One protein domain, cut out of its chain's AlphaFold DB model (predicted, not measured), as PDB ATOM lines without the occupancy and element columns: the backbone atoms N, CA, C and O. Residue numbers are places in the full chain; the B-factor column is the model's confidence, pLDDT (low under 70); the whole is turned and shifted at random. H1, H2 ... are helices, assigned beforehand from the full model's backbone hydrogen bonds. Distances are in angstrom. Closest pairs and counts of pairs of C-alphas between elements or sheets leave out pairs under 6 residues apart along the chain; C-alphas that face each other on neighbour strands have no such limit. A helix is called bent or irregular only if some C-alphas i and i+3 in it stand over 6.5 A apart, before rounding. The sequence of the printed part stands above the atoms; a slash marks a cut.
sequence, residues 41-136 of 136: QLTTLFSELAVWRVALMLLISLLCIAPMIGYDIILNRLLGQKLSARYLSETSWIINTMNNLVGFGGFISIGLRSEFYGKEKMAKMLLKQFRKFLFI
ATOM      1  N   GLN A  41      48.586 -40.294  25.777       87.31
ATOM      2  CA  GLN A  41      47.248 -40.895  25.756       87.31
ATOM      3  C   GLN A  41      46.161 -39.849  26.020       87.31
ATOM      4  O   GLN A  41      45.129 -39.854  25.352       87.31
ATOM      5  N   LEU A  42      46.396 -38.925  26.956       88.88
ATOM      6  CA  LEU A  42      45.478 -37.818  27.231       88.88
ATOM      7  C   LEU A  42      45.301 -36.922  26.003       88.88
ATOM      8  O   LEU A  42      44.168 -36.630  25.628       88.88
ATOM      9  N   THR A  43      46.391 -36.506  25.355       89.06
ATOM     10  CA  THR A  43      46.318 -35.640  24.167       89.06
ATOM     11  C   THR A  43      45.599 -36.328  23.010       89.06
ATOM     12  O   THR A  43      44.787 -35.686  22.343       89.06
ATOM     13  N   THR A  44      45.814 -37.630  22.816       92.38
ATOM     14  CA  THR A  44      45.092 -38.426  21.811       92.38
ATOM     15  C   THR A  44      43.589 -38.440  22.099       92.38
ATOM     16  O   THR A  44      42.795 -38.078  21.232       92.38
ATOM     17  N   LEU A  45      43.191 -38.734  23.342       89.94
ATOM     18  CA  LEU A  45      41.783 -38.726  23.758       89.94
ATOM     19  C   LEU A  45      41.119 -37.355  23.576       89.94
ATOM     20  O   LEU A  45      39.981 -37.281  23.117       89.94
ATOM     21  N   PHE A  46      41.815 -36.266  23.914       89.88
ATOM     22  CA  PHE A  46      41.301 -34.912  23.695       89.88
ATOM     23  C   PHE A  46      41.182 -34.565  22.208       89.88
ATOM     24  O   PHE A  46      40.246 -33.865  21.832       89.88
ATOM     25  N   SER A  47      42.092 -35.068  21.371       90.94
ATOM     26  CA  SER A  47      42.084 -34.828  19.922       90.94
ATOM     27  C   SER A  47      40.933 -35.552  19.220       90.94
ATOM     28  O   SER A  47      40.363 -35.031  18.265       90.94
ATOM     29  N   GLU A  48      40.547 -36.729  19.715       93.69
ATOM     30  CA  GLU A  48      39.393 -37.491  19.221       93.69
ATOM     31  C   GLU A  48      38.047 -36.962  19.752       93.69
ATOM     32  O   GLU A  48      36.971 -37.328  19.260       93.69
ATOM     33  N   LEU A  49      38.073 -36.093  20.766       93.56
ATOM     34  CA  LEU A  49      36.870 -35.598  21.415       93.56
ATOM     35  C   LEU A  49      36.190 -34.525  20.559       93.56
ATOM     36  O   LEU A  49      36.660 -33.398  20.414       93.56
ATOM     37  N   ALA A  50      35.015 -34.851  20.025       95.38
ATOM     38  CA  ALA A  50      34.239 -33.888  19.256       95.38
ATOM     39  C   ALA A  50      33.859 -32.654  20.102       95.38
ATOM     40  O   ALA A  50      33.326 -32.783  21.206       95.38
ATOM     41  N   VAL A  51      34.047 -31.453  19.544       93.62
ATOM     42  CA  VAL A  51      33.823 -30.161  20.230       93.62
ATOM     43  C   VAL A  51      32.417 -30.040  20.831       93.62
ATOM     44  O   VAL A  51      32.250 -29.518  21.932       93.62
ATOM     45  N   TRP A  52      31.391 -30.577  20.165       95.44
ATOM     46  CA  TRP A  52      30.020 -30.547  20.686       95.44
ATOM     47  C   TRP A  52      29.855 -31.357  21.982       95.44
ATOM     48  O   TRP A  52      29.033 -30.993  22.820       95.44
ATOM     49  N   ARG A  53      30.648 -32.422  22.185       95.44
ATOM     50  CA  ARG A  53      30.645 -33.190  23.438       95.44
ATOM     51  C   ARG A  53      31.203 -32.346  24.576       95.44
ATOM     52  O   ARG A  53      30.606 -32.322  25.644       95.44
ATOM     53  N   VAL A  54      32.275 -31.593  24.325       93.50
ATOM     54  CA  VAL A  54      32.829 -30.629  25.292       93.50
ATOM     55  C   VAL A  54      31.794 -29.558  25.634       93.50
ATOM     56  O   VAL A  54      31.559 -29.276  26.808       93.50
ATOM     57  N   ALA A  55      31.115 -29.009  24.624       95.06
ATOM     58  CA  ALA A  55      30.051 -28.031  24.835       95.06
ATOM     59  C   ALA A  55      28.900 -28.606  25.682       95.06
ATOM     60  O   ALA A  55      28.437 -27.952  26.614       95.06
ATOM     61  N   LEU A  56      28.479 -29.848  25.426       96.56
ATOM     62  CA  LEU A  56      27.478 -30.522  26.255       96.56
ATOM     63  C   LEU A  56      27.966 -30.775  27.681       96.56
ATOM     64  O   LEU A  56      27.196 -30.564  28.610       96.56
ATOM     65  N   MET A  57      29.220 -31.183  27.883       94.44
ATOM     66  CA  MET A  57      29.787 -31.348  29.228       94.44
ATOM     67  C   MET A  57      29.741 -30.034  30.014       94.44
ATOM     68  O   MET A  57      29.369 -30.040  31.188       94.44
ATOM     69  N   LEU A  58      30.044 -28.904  29.368       93.19
ATOM     70  CA  LEU A  58      29.928 -27.575  29.974       93.19
ATOM     71  C   LEU A  58      28.472 -27.229  30.312       93.19
ATOM     72  O   LEU A  58      28.190 -26.799  31.430       93.19
ATOM     73  N   LEU A  59      27.537 -27.460  29.386       95.62
ATOM     74  CA  LEU A  59      26.109 -27.198  29.601       95.62
ATOM     75  C   LEU A  59      25.531 -28.054  30.733       95.62
ATOM     76  O   LEU A  59      24.845 -27.538  31.612       95.62
ATOM     77  N   ILE A  60      25.846 -29.348  30.758       95.00
ATOM     78  CA  ILE A  60      25.435 -30.257  31.833       95.00
ATOM     79  C   ILE A  60      26.047 -29.807  33.164       95.00
ATOM     80  O   ILE A  60      25.344 -29.776  34.170       95.00
ATOM     81  N   SER A  61      27.316 -29.387  33.180       90.25
ATOM     82  CA  SER A  61      27.959 -28.874  34.398       90.25
ATOM     83  C   SER A  61      27.258 -27.624  34.939       90.25
ATOM     84  O   SER A  61      27.027 -27.533  36.143       90.25
ATOM     85  N   LEU A  62      26.844 -26.697  34.066       90.56
ATOM     86  CA  LEU A  62      26.035 -25.530  34.444       90.56
ATOM     87  C   LEU A  62      24.692 -25.952  35.062       90.56
ATOM     88  O   LEU A  62      24.304 -25.432  36.110       90.56
ATOM     89  N   LEU A  63      24.004 -26.926  34.455       92.06
ATOM     90  CA  LEU A  63      22.738 -27.456  34.973       92.06
ATOM     91  C   LEU A  63      22.907 -28.143  36.334       92.06
ATOM     92  O   LEU A  63      22.069 -27.963  37.216       92.06
ATOM     93  N   CYS A  64      24.006 -28.872  36.544       89.75
ATOM     94  CA  CYS A  64      24.323 -29.528  37.814       89.75
ATOM     95  C   CYS A  64      24.516 -28.545  38.978       89.75
ATOM     96  O   CYS A  64      24.337 -28.928  40.134       89.75
ATOM     97  N   ILE A  65      24.844 -27.278  38.705       88.25
ATOM     98  CA  ILE A  65      25.032 -26.268  39.755       88.25
ATOM     99  C   ILE A  65      23.691 -25.670  40.213       88.25
ATOM    100  O   ILE A  65      23.556 -25.271  41.371       88.25
ATOM    101  N   ALA A  66      22.659 -25.687  39.365       90.44
ATOM    102  CA  ALA A  66      21.325 -25.192  39.708       90.44
ATOM    103  C   ALA A  66      20.725 -25.811  40.995       90.44
ATOM    104  O   ALA A  66      20.315 -25.042  41.873       90.44
ATOM    105  N   PRO A  67      20.696 -27.149  41.196       90.12
ATOM    106  CA  PRO A  67      20.199 -27.728  42.446       90.12
ATOM    107  C   PRO A  67      21.051 -27.341  43.662       90.12
ATOM    108  O   PRO A  67      20.515 -27.209  44.763       90.12
ATOM    109  N   MET A  68      22.354 -27.099  43.481       89.81
ATOM    110  CA  MET A  68      23.245 -26.686  44.570       89.81
ATOM    111  C   MET A  68      22.935 -25.261  45.052       89.81
ATOM    112  O   MET A  68      22.898 -25.010  46.258       89.81
ATOM    113  N   ILE A  69      22.616 -24.352  44.125       90.94
ATOM    114  CA  ILE A  69      22.119 -23.007  44.451       90.94
ATOM    115  C   ILE A  69      20.743 -23.092  45.123       90.94
ATOM    116  O   ILE A  69      20.495 -22.427  46.130       90.94
ATOM    117  N   GLY A  70      19.850 -23.942  44.601       89.69
ATOM    118  CA  GLY A  70      18.526 -24.179  45.183       89.69
ATOM    119  C   GLY A  70      18.595 -24.631  46.645       89.69
ATOM    120  O   GLY A  70      17.851 -24.120  47.485       89.69
ATOM    121  N   TYR A  71      19.532 -25.525  46.967       87.94
ATOM    122  CA  TYR A  71      19.801 -25.951  48.339       87.94
ATOM    123  C   TYR A  71      20.174 -24.773  49.249       87.94
ATOM    124  O   TYR A  71      19.575 -24.618  50.315       87.94
ATOM    125  N   ASP A  72      21.103 -23.910  48.827       88.25
ATOM    126  CA  ASP A  72      21.533 -22.767  49.639       88.25
ATOM    127  C   ASP A  72      20.394 -21.745  49.828       88.25
ATOM    128  O   ASP A  72      20.232 -21.218  50.931       88.25
ATOM    129  N   ILE A  73      19.533 -21.532  48.817       87.62
ATOM    130  CA  ILE A  73      18.307 -20.711  48.930       87.62
ATOM    131  C   ILE A  73      17.379 -21.249  50.019       87.62
ATOM    132  O   ILE A  73      16.919 -20.483  50.875       87.62
ATOM    133  N   ILE A  74      17.101 -22.551  50.004       87.00
ATOM    134  CA  ILE A  74      16.227 -23.192  50.994       87.00
ATOM    135  C   ILE A  74      16.862 -23.114  52.385       87.00
ATOM    136  O   ILE A  74      16.195 -22.723  53.344       87.00
ATOM    137  N   LEU A  75      18.156 -23.416  52.500       83.25
ATOM    138  CA  LEU A  75      18.892 -23.372  53.762       83.25
ATOM    139  C   LEU A  75      18.890 -21.967  54.376       83.25
ATOM    140  O   LEU A  75      18.617 -21.808  55.566       83.25
ATOM    141  N   ASN A  76      19.128 -20.940  53.563       84.62
ATOM    142  CA  ASN A  76      19.084 -19.545  53.989       84.62
ATOM    143  C   ASN A  76      17.688 -19.152  54.517       84.62
ATOM    144  O   ASN A  76      17.584 -18.513  55.568       84.62
ATOM    145  N   ARG A  77      16.612 -19.595  53.844       83.88
ATOM    146  CA  ARG A  77      15.223 -19.384  54.300       83.88
ATOM    147  C   ARG A  77      14.935 -20.091  55.624       83.88
ATOM    148  O   ARG A  77      14.401 -19.463  56.534       83.88
ATOM    149  N   LEU A  78      15.329 -21.359  55.762       82.56
ATOM    150  CA  LEU A  78      15.150 -22.142  56.995       82.56
ATOM    151  C   LEU A  78      15.893 -21.531  58.190       82.56
ATOM    152  O   LEU A  78      15.428 -21.609  59.325       82.56
ATOM    153  N   LEU A  79      17.038 -20.893  57.944       80.50
ATOM    154  CA  LEU A  79      17.831 -20.217  58.969       80.50
ATOM    155  C   LEU A  79      17.365 -18.778  59.261       80.50
ATOM    156  O   LEU A  79      17.997 -18.095  60.074       80.50
ATOM    157  N   GLY A  80      16.287 -18.309  58.620       79.75
ATOM    158  CA  GLY A  80      15.741 -16.960  58.807       79.75
ATOM    159  C   GLY A  80      16.705 -15.851  58.380       79.75
ATOM    160  O   GLY A  80      16.692 -14.752  58.937       79.75
ATOM    161  N   GLN A  81      17.608 -16.144  57.445       79.12
ATOM    162  CA  GLN A  81      18.587 -15.189  56.949       79.12
ATOM    163  C   GLN A  81      18.011 -14.380  55.777       79.12
ATOM    164  O   GLN A  81      17.314 -14.908  54.914       79.12
ATOM    165  N   LYS A  82      18.309 -13.078  55.739       80.44
ATOM    166  CA  LYS A  82      17.789 -12.134  54.735       80.44
ATOM    167  C   LYS A  82      18.828 -11.802  53.653       80.44
ATOM    168  O   LYS A  82      18.950 -10.648  53.258       80.44
ATOM    169  N   LEU A  83      19.611 -12.791  53.214       84.31
ATOM    170  CA  LEU A  83      20.523 -12.621  52.078       84.31
ATOM    171  C   LEU A  83      19.722 -12.444  50.781       84.31
ATOM    172  O   LEU A  83      18.666 -13.059  50.602       84.31
ATOM    173  N   SER A  84      20.215 -11.597  49.875       88.94
ATOM    174  CA  SER A  84      19.585 -11.415  48.567       88.94
ATOM    175  C   SER A  84      19.779 -12.667  47.708       88.94
ATOM    176  O   SER A  84      20.812 -13.332  47.784       88.94
ATOM    177  N   ALA A  85      18.795 -12.988  46.862       83.56
ATOM    178  CA  ALA A  85      18.863 -14.172  46.001       83.56
ATOM    179  C   ALA A  85      20.091 -14.151  45.075       83.56
ATOM    180  O   ALA A  85      20.712 -15.187  44.863       83.56
ATOM    181  N   ARG A  86      20.470 -12.961  44.588       89.06
ATOM    182  CA  ARG A  86      21.650 -12.758  43.741       89.06
ATOM    183  C   ARG A  86      22.954 -13.044  44.483       89.06
ATOM    184  O   ARG A  86      23.769 -13.822  43.994       89.06
ATOM    185  N   TYR A  87      23.124 -12.460  45.670       90.19
ATOM    186  CA  TYR A  87      24.305 -12.710  46.494       90.19
ATOM    187  C   TYR A  87      24.444 -14.201  46.795       90.19
ATOM    188  O   TYR A  87      25.527 -14.768  46.680       90.19
ATOM    189  N   LEU A  88      23.322 -14.852  47.106       89.75
ATOM    190  CA  LEU A  88      23.289 -16.273  47.394       89.75
ATOM    191  C   LEU A  88      23.629 -17.128  46.170       89.75
ATOM    192  O   LEU A  88      24.380 -18.079  46.306       89.75
ATOM    193  N   SER A  89      23.146 -16.788  44.973       90.69
ATOM    194  CA  SER A  89      23.523 -17.518  43.757       90.69
ATOM    195  C   SER A  89      25.008 -17.377  43.417       90.69
ATOM    196  O   SER A  89      25.642 -18.371  43.075       90.69
ATOM    197  N   GLU A  90      25.577 -16.174  43.551       92.12
ATOM    198  CA  GLU A  90      26.988 -15.907  43.237       92.12
ATOM    199  C   GLU A  90      27.917 -16.634  44.220       92.12
ATOM    200  O   GLU A  90      28.829 -17.362  43.826       92.12
ATOM    201  N   THR A  91      27.647 -16.504  45.517       92.19
ATOM    202  CA  THR A  91      28.454 -17.149  46.560       92.19
ATOM    203  C   THR A  91      28.251 -18.660  46.594       92.19
ATOM    204  O   THR A  91      29.231 -19.392  46.719       92.19
ATOM    205  N   SER A  92      27.025 -19.157  46.400       91.69
ATOM    206  CA  SER A  92      26.749 -20.594  46.305       91.69
ATOM    207  C   SER A  92      27.482 -21.232  45.129       91.69
ATOM    208  O   SER A  92      28.068 -22.304  45.282       91.69
ATOM    209  N   TRP A  93      27.532 -20.563  43.974       91.69
ATOM    210  CA  TRP A  93      28.320 -21.028  42.834       91.69
ATOM    211  C   TRP A  93      29.798 -21.215  43.205       91.69
ATOM    212  O   TRP A  93      30.378 -22.276  42.954       91.69
ATOM    213  N   ILE A  94      30.401 -20.210  43.849       91.69
ATOM    214  CA  ILE A  94      31.809 -20.236  44.269       91.69
ATOM    215  C   ILE A  94      32.047 -21.350  45.293       91.69
ATOM    216  O   ILE A  94      32.934 -22.181  45.106       91.69
ATOM    217  N   ILE A  95      31.229 -21.405  46.348       90.94
ATOM    218  CA  ILE A  95      31.324 -22.407  47.415       90.94
ATOM    219  C   ILE A  95      31.263 -23.820  46.832       90.94
ATOM    220  O   ILE A  95      32.108 -24.655  47.155       90.94
ATOM    221  N   ASN A  96      30.271 -24.097  45.983       90.50
ATOM    222  CA  ASN A  96      30.062 -25.434  45.437       90.50
ATOM    223  C   ASN A  96      31.152 -25.824  44.432       90.50
ATOM    224  O   ASN A  96      31.633 -26.954  44.476       90.50
ATOM    225  N   THR A  97      31.612 -24.891  43.596       90.00
ATOM    226  CA  THR A  97      32.733 -25.140  42.674       90.00
ATOM    227  C   THR A  97      34.017 -25.459  43.440       90.00
ATOM    228  O   THR A  97      34.673 -26.458  43.154       90.00
ATOM    229  N   MET A  98      34.351 -24.670  44.468       90.38
ATOM    230  CA  MET A  98      35.527 -24.923  45.309       90.38
ATOM    231  C   MET A  98      35.407 -26.242  46.075       90.38
ATOM    232  O   MET A  98      36.379 -26.988  46.186       90.38
ATOM    233  N   ASN A  99      34.214 -26.564  46.579       89.06
ATOM    234  CA  ASN A  99      33.980 -27.820  47.279       89.06
ATOM    235  C   ASN A  99      34.128 -29.040  46.356       89.06
ATOM    236  O   ASN A  99      34.707 -30.035  46.783       89.06
ATOM    237  N   ASN A 100      33.657 -28.953  45.108       88.31
ATOM    238  CA  ASN A 100      33.789 -30.025  44.118       88.31
ATOM    239  C   ASN A 100      35.227 -30.182  43.601       88.31
ATOM    240  O   ASN A 100      35.631 -31.297  43.293       88.31
ATOM    241  N   LEU A 101      36.000 -29.093  43.521       87.19
ATOM    242  CA  LEU A 101      37.394 -29.133  43.072       87.19
ATOM    243  C   LEU A 101      38.340 -29.668  44.153       87.19
ATOM    244  O   LEU A 101      39.162 -30.538  43.888       87.19
ATOM    245  N   VAL A 102      38.251 -29.120  45.368       86.12
ATOM    246  CA  VAL A 102      39.212 -29.420  46.441       86.12
ATOM    247  C   VAL A 102      38.800 -30.662  47.231       86.12
ATOM    248  O   VAL A 102      39.654 -31.380  47.740       86.12
ATOM    249  N   GLY A 103      37.494 -30.921  47.368       73.94
ATOM    250  CA  GLY A 103      36.988 -32.191  47.896       73.94
ATOM    251  C   GLY A 103      37.384 -32.520  49.340       73.94
ATOM    252  O   GLY A 103      37.285 -33.677  49.733       73.94
ATOM    253  N   PHE A 104      37.818 -31.538  50.146       73.88
ATOM    254  CA  PHE A 104      38.368 -31.718  51.505       73.88
ATOM    255  C   PHE A 104      37.302 -32.105  52.559       73.88
ATOM    256  O   PHE A 104      37.157 -31.471  53.606       73.88
ATOM    257  N   GLY A 105      36.453 -33.085  52.244       69.19
ATOM    258  CA  GLY A 105      35.385 -33.605  53.097       69.19
ATOM    259  C   GLY A 105      34.268 -32.608  53.420       69.19
ATOM    260  O   GLY A 105      33.417 -32.902  54.244       69.19
ATOM    261  N   GLY A 106      34.243 -31.426  52.806       75.50
ATOM    262  CA  GLY A 106      33.321 -30.349  53.172       75.50
ATOM    263  C   GLY A 106      33.923 -29.279  54.084       75.50
ATOM    264  O   GLY A 106      33.237 -28.302  54.370       75.50
ATOM    265  N   PHE A 107      35.198 -29.384  54.486       80.75
ATOM    266  CA  PHE A 107      35.872 -28.359  55.298       80.75
ATOM    267  C   PHE A 107      35.901 -26.988  54.601       80.75
ATOM    268  O   PHE A 107      35.483 -25.988  55.183       80.75
ATOM    269  N   ILE A 108      36.303 -26.957  53.325       86.44
ATOM    270  CA  ILE A 108      36.307 -25.740  52.494       86.44
ATOM    271  C   ILE A 108      34.895 -25.155  52.363       86.44
ATOM    272  O   ILE A 108      34.699 -23.957  52.552       86.44
ATOM    273  N   SER A 109      33.895 -26.008  52.119       85.44
ATOM    274  CA  SER A 109      32.481 -25.614  52.050       85.44
ATOM    275  C   SER A 109      32.009 -24.925  53.334       85.44
ATOM    276  O   SER A 109      31.353 -23.887  53.269       85.44
ATOM    277  N   ILE A 110      32.362 -25.466  54.502       85.88
ATOM    278  CA  ILE A 110      31.967 -24.906  55.799       85.88
ATOM    279  C   ILE A 110      32.645 -23.561  56.043       85.88
ATOM    280  O   ILE A 110      31.976 -22.630  56.489       85.88
ATOM    281  N   GLY A 111      33.940 -23.449  55.735       87.12
ATOM    282  CA  GLY A 111      34.692 -22.202  55.868       87.12
ATOM    283  C   GLY A 111      34.106 -21.090  55.000       87.12
ATOM    284  O   GLY A 111      33.729 -20.042  55.515       87.12
ATOM    285  N   LEU A 112      33.925 -21.352  53.704       89.88
ATOM    286  CA  LEU A 112      33.391 -20.361  52.767       89.88
ATOM    287  C   LEU A 112      31.929 -19.996  53.063       89.88
ATOM    288  O   LEU A 112      31.565 -18.827  52.984       89.88
ATOM    289  N   ARG A 113      31.082 -20.958  53.462       88.12
ATOM    290  CA  ARG A 113      29.703 -20.665  53.900       88.12
ATOM    291  C   ARG A 113      29.668 -19.865  55.196       88.12
ATOM    292  O   ARG A 113      28.794 -19.023  55.355       88.12
ATOM    293  N   SER A 114      30.582 -20.129  56.128       86.06
ATOM    294  CA  SER A 114      30.709 -19.336  57.353       86.06
ATOM    295  C   SER A 114      31.061 -17.888  57.034       86.06
ATOM    296  O   SER A 114      30.461 -16.983  57.612       86.06
ATOM    297  N   GLU A 115      32.002 -17.695  56.110       86.94
ATOM    298  CA  GLU A 115      32.485 -16.381  55.698       86.94
ATOM    299  C   GLU A 115      31.409 -15.601  54.934       86.94
ATOM    300  O   GLU A 115      30.988 -14.530  55.361       86.94
ATOM    301  N   PHE A 116      30.880 -16.170  53.848       87.69
ATOM    302  CA  PHE A 116      29.928 -15.471  52.984       87.69
ATOM    303  C   PHE A 116      28.524 -15.358  53.586       87.69
ATOM    304  O   PHE A 116      27.843 -14.357  53.392       87.69
ATOM    305  N   TYR A 117      28.060 -16.349  54.352       85.31
ATOM    306  CA  TYR A 117      26.728 -16.290  54.970       85.31
ATOM    307  C   TYR A 117      26.753 -15.707  56.393       85.31
ATOM    308  O   TYR A 117      25.714 -15.603  57.048       85.31
ATOM    309  N   GLY A 118      27.932 -15.283  56.866       68.94
ATOM    310  CA  GLY A 118      28.098 -14.268  57.908       68.94
ATOM    311  C   GLY A 118      27.502 -14.586  59.278       68.94
ATOM    312  O   GLY A 118      27.118 -13.667  60.002       68.94
ATOM    313  N   LYS A 119      27.367 -15.861  59.668       64.94
ATOM    314  CA  LYS A 119      26.824 -16.215  60.993       64.94
ATOM    315  C   LYS A 119      27.551 -17.391  61.628       64.94
ATOM    316  O   LYS A 119      27.414 -18.529  61.178       64.94
ATOM    317  N   GLU A 120      28.161 -17.140  62.792       63.38
ATOM    318  CA  GLU A 120      28.702 -18.170  63.696       63.38
ATOM    319  C   GLU A 120      27.729 -19.340  63.906       63.38
ATOM    320  O   GLU A 120      28.150 -20.483  64.043       63.38
ATOM    321  N   LYS A 121      26.415 -19.078  63.936       68.50
ATOM    322  CA  LYS A 121      25.383 -20.107  64.120       68.50
ATOM    323  C   LYS A 121      25.370 -21.126  62.975       68.50
ATOM    324  O   LYS A 121      25.185 -22.314  63.230       68.50
ATOM    325  N   MET A 122      25.593 -20.682  61.737       73.88
ATOM    326  CA  MET A 122      25.676 -21.556  60.567       73.88
ATOM    327  C   MET A 122      26.973 -22.359  60.585       73.88
ATOM    328  O   MET A 122      26.924 -23.577  60.451       73.88
ATOM    329  N   ALA A 123      28.102 -21.706  60.866       71.38
ATOM    330  CA  ALA A 123      29.388 -22.372  61.034       71.38
ATOM    331  C   ALA A 123      29.329 -23.440  62.135       71.38
ATOM    332  O   ALA A 123      29.631 -24.601  61.889       71.38
ATOM    333  N   LYS A 124      28.835 -23.093  63.329       74.38
ATOM    334  CA  LYS A 124      28.668 -24.013  64.467       74.38
ATOM    335  C   LYS A 124      27.728 -25.172  64.130       74.38
ATOM    336  O   LYS A 124      28.017 -26.307  64.499       74.38
ATOM    337  N   MET A 125      26.625 -24.919  63.420       77.62
ATOM    338  CA  MET A 125      25.695 -25.967  62.985       77.62
ATOM    339  C   MET A 125      26.338 -26.910  61.963       77.62
ATOM    340  O   MET A 125      26.263 -28.126  62.133       77.62
ATOM    341  N   LEU A 126      26.983 -26.367  60.930       76.06
ATOM    342  CA  LEU A 126      27.626 -27.150  59.880       76.06
ATOM    343  C   LEU A 126      28.836 -27.917  60.417       76.06
ATOM    344  O   LEU A 126      28.961 -29.104  60.146       76.06
ATOM    345  N   LEU A 127      29.660 -27.299  61.265       76.50
ATOM    346  CA  LEU A 127      30.750 -27.967  61.980       76.50
ATOM    347  C   LEU A 127      30.226 -29.076  62.894       76.50
ATOM    348  O   LEU A 127      30.835 -30.139  62.969       76.50
ATOM    349  N   LYS A 128      29.095 -28.870  63.584       79.69
ATOM    350  CA  LYS A 128      28.462 -29.912  64.408       79.69
ATOM    351  C   LYS A 128      27.972 -31.085  63.554       79.69
ATOM    352  O   LYS A 128      28.168 -32.229  63.957       79.69
ATOM    353  N   GLN A 129      27.365 -30.824  62.396       74.19
ATOM    354  CA  GLN A 129      26.931 -31.877  61.471       74.19
ATOM    355  C   GLN A 129      28.111 -32.603  60.825       74.19
ATOM    356  O   GLN A 129      28.144 -33.828  60.836       74.19
ATOM    357  N   PHE A 130      29.112 -31.866  60.352       70.81
ATOM    358  CA  PHE A 130      30.340 -32.421  59.795       70.81
ATOM    359  C   PHE A 130      31.081 -33.275  60.814       70.81
ATOM    360  O   PHE A 130      31.464 -34.399  60.514       70.81
ATOM    361  N   ARG A 131      31.190 -32.805  62.062       69.06
ATOM    362  CA  ARG A 131      31.746 -33.614  63.144       69.06
ATOM    363  C   ARG A 131      30.953 -34.890  63.384       69.06
ATOM    364  O   ARG A 131      31.546 -35.906  63.700       69.06
ATOM    365  N   LYS A 132      29.626 -34.848  63.279       70.00
ATOM    366  CA  LYS A 132      28.808 -36.055  63.402       70.00
ATOM    367  C   LYS A 132      29.088 -37.009  62.238       70.00
ATOM    368  O   LYS A 132      29.231 -38.189  62.471       70.00
ATOM    369  N   PHE A 133      29.231 -36.514  61.013       61.31
ATOM    370  CA  PHE A 133      29.494 -37.357  59.845       61.31
ATOM    371  C   PHE A 133      30.911 -37.960  59.834       61.31
ATOM    372  O   PHE A 133      31.071 -39.139  59.549       61.31
ATOM    373  N   LEU A 134      31.930 -37.169  60.184       58.38
ATOM    374  CA  LEU A 134      33.337 -37.593  60.200       58.38
ATOM    375  C   LEU A 134      33.736 -38.334  61.492       58.38
ATOM    376  O   LEU A 134      34.756 -39.014  61.520       58.38
ATOM    377  N   PHE A 135      32.976 -38.166  62.582       53.69
ATOM    378  CA  PHE A 135      33.324 -38.685  63.912       53.69
ATOM    379  C   PHE A 135      32.176 -39.398  64.650       53.69
ATOM    380  O   PHE A 135      32.212 -39.418  65.890       53.69
ATOM    381  N   ILE A 136      31.189 -39.962  63.931       45.53
ATOM    382  CA  ILE A 136      30.402 -41.105  64.449       45.53
ATOM    383  C   ILE A 136      31.371 -42.224  64.842       45.53
ATOM    384  O   ILE A 136      32.344 -42.456  64.091       45.53
TER     385      ILE A 136
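AT A GLANCE: This is residues 41 to 136 of the 136 residues of the protein "Membrane protein, putative" of Enterococcus sp. HSIEG1 (UniProt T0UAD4). One long helix, H2, makes a beam; three shorter helices, H3, H4 and H5, fold back and forth side by side near its last part, H3 crossing it steeply, while the short helix H1 sits by itself near the beam's first end. Residues 47 to 53 and 55 to 61 stick out, clear of the rest of the model. The printed part has 96 residues with five named helices, H1 to H5 in chain order, and no named strand; the class is all helix. The whole is loose, with a radius of gyration of the C-alphas of 16.9 A, and spans 50 by 33 by 19 A.

HOW THE PARTS SIT: Start with H2, residues 51 to 78, the longest helix. Look at its residues 65 to 73, which alone touch H3, residues 85 to 102; the closest C-alphas are those of Ile 69 and Ser 92, 5.5 A apart. H2 and H3 run opposite ways at a steep tilt of 61 degrees. Next find H4, residues 107 to 116, which forms a helical hairpin with H3: they touch, with the C-alphas of Asn 99 and Ser 109 closest at 5.5 A, and run opposite ways at a shallow tilt of 21 degrees. H4 forms a second helical hairpin with H5, residues 120 to 135, opposite ways at a shallow tilt of 8 degrees. H5 touches H4 with residues 120 to 127 alone, and the closest C-alphas are those of Ser 114 and Ala 123, 5.0 A apart. With two of these three tilts shallow, the helix packing is mostly aligned, but only just. H2 is apart from H4 and H5, and H3 is apart from H5. H1, residues 41 to 48, touches no helix and is apart from H2, which follows it. In the backbone, each O i to N i+4 pair is within hydrogen-bond range in H1, H3, H4 and H5; in H2 it is 21 of 24.

IN THESE COORDINATES: Find C-alpha 51 at (33.823, -30.161, 20.230); from there H2 runs 42.0 A to C-alpha 78 at (15.150, -22.142, 56.995). It is neither bent nor irregular, but only just: C-alphas 64 and 67 are 6.5 A apart. H3 is 25.4 A long, H5 21.0 A, H4 14.4 A and H1 10.8 A. H1 begins at C-alpha 41, (47.248, -40.895, 25.756), and H5 ends at C-alpha 135, (33.324, -38.685, 63.912).

THE WHOLE: The two C-alphas farthest apart, those of Thr 44 and Gly 80, are 51.9 A apart. The outline is elongated, but only just. The printed part has no cut and ends at Ile 136, the chain's last residue. The links H1 to H2, H3 to H4 and H4 to H5 are tight; the link H2 to H3, with 6 residues, is short. Mean pLDDT of the printed part is 84.3; look for values under 70 at residues 105, 118 to 121, 131 and 133 to 136.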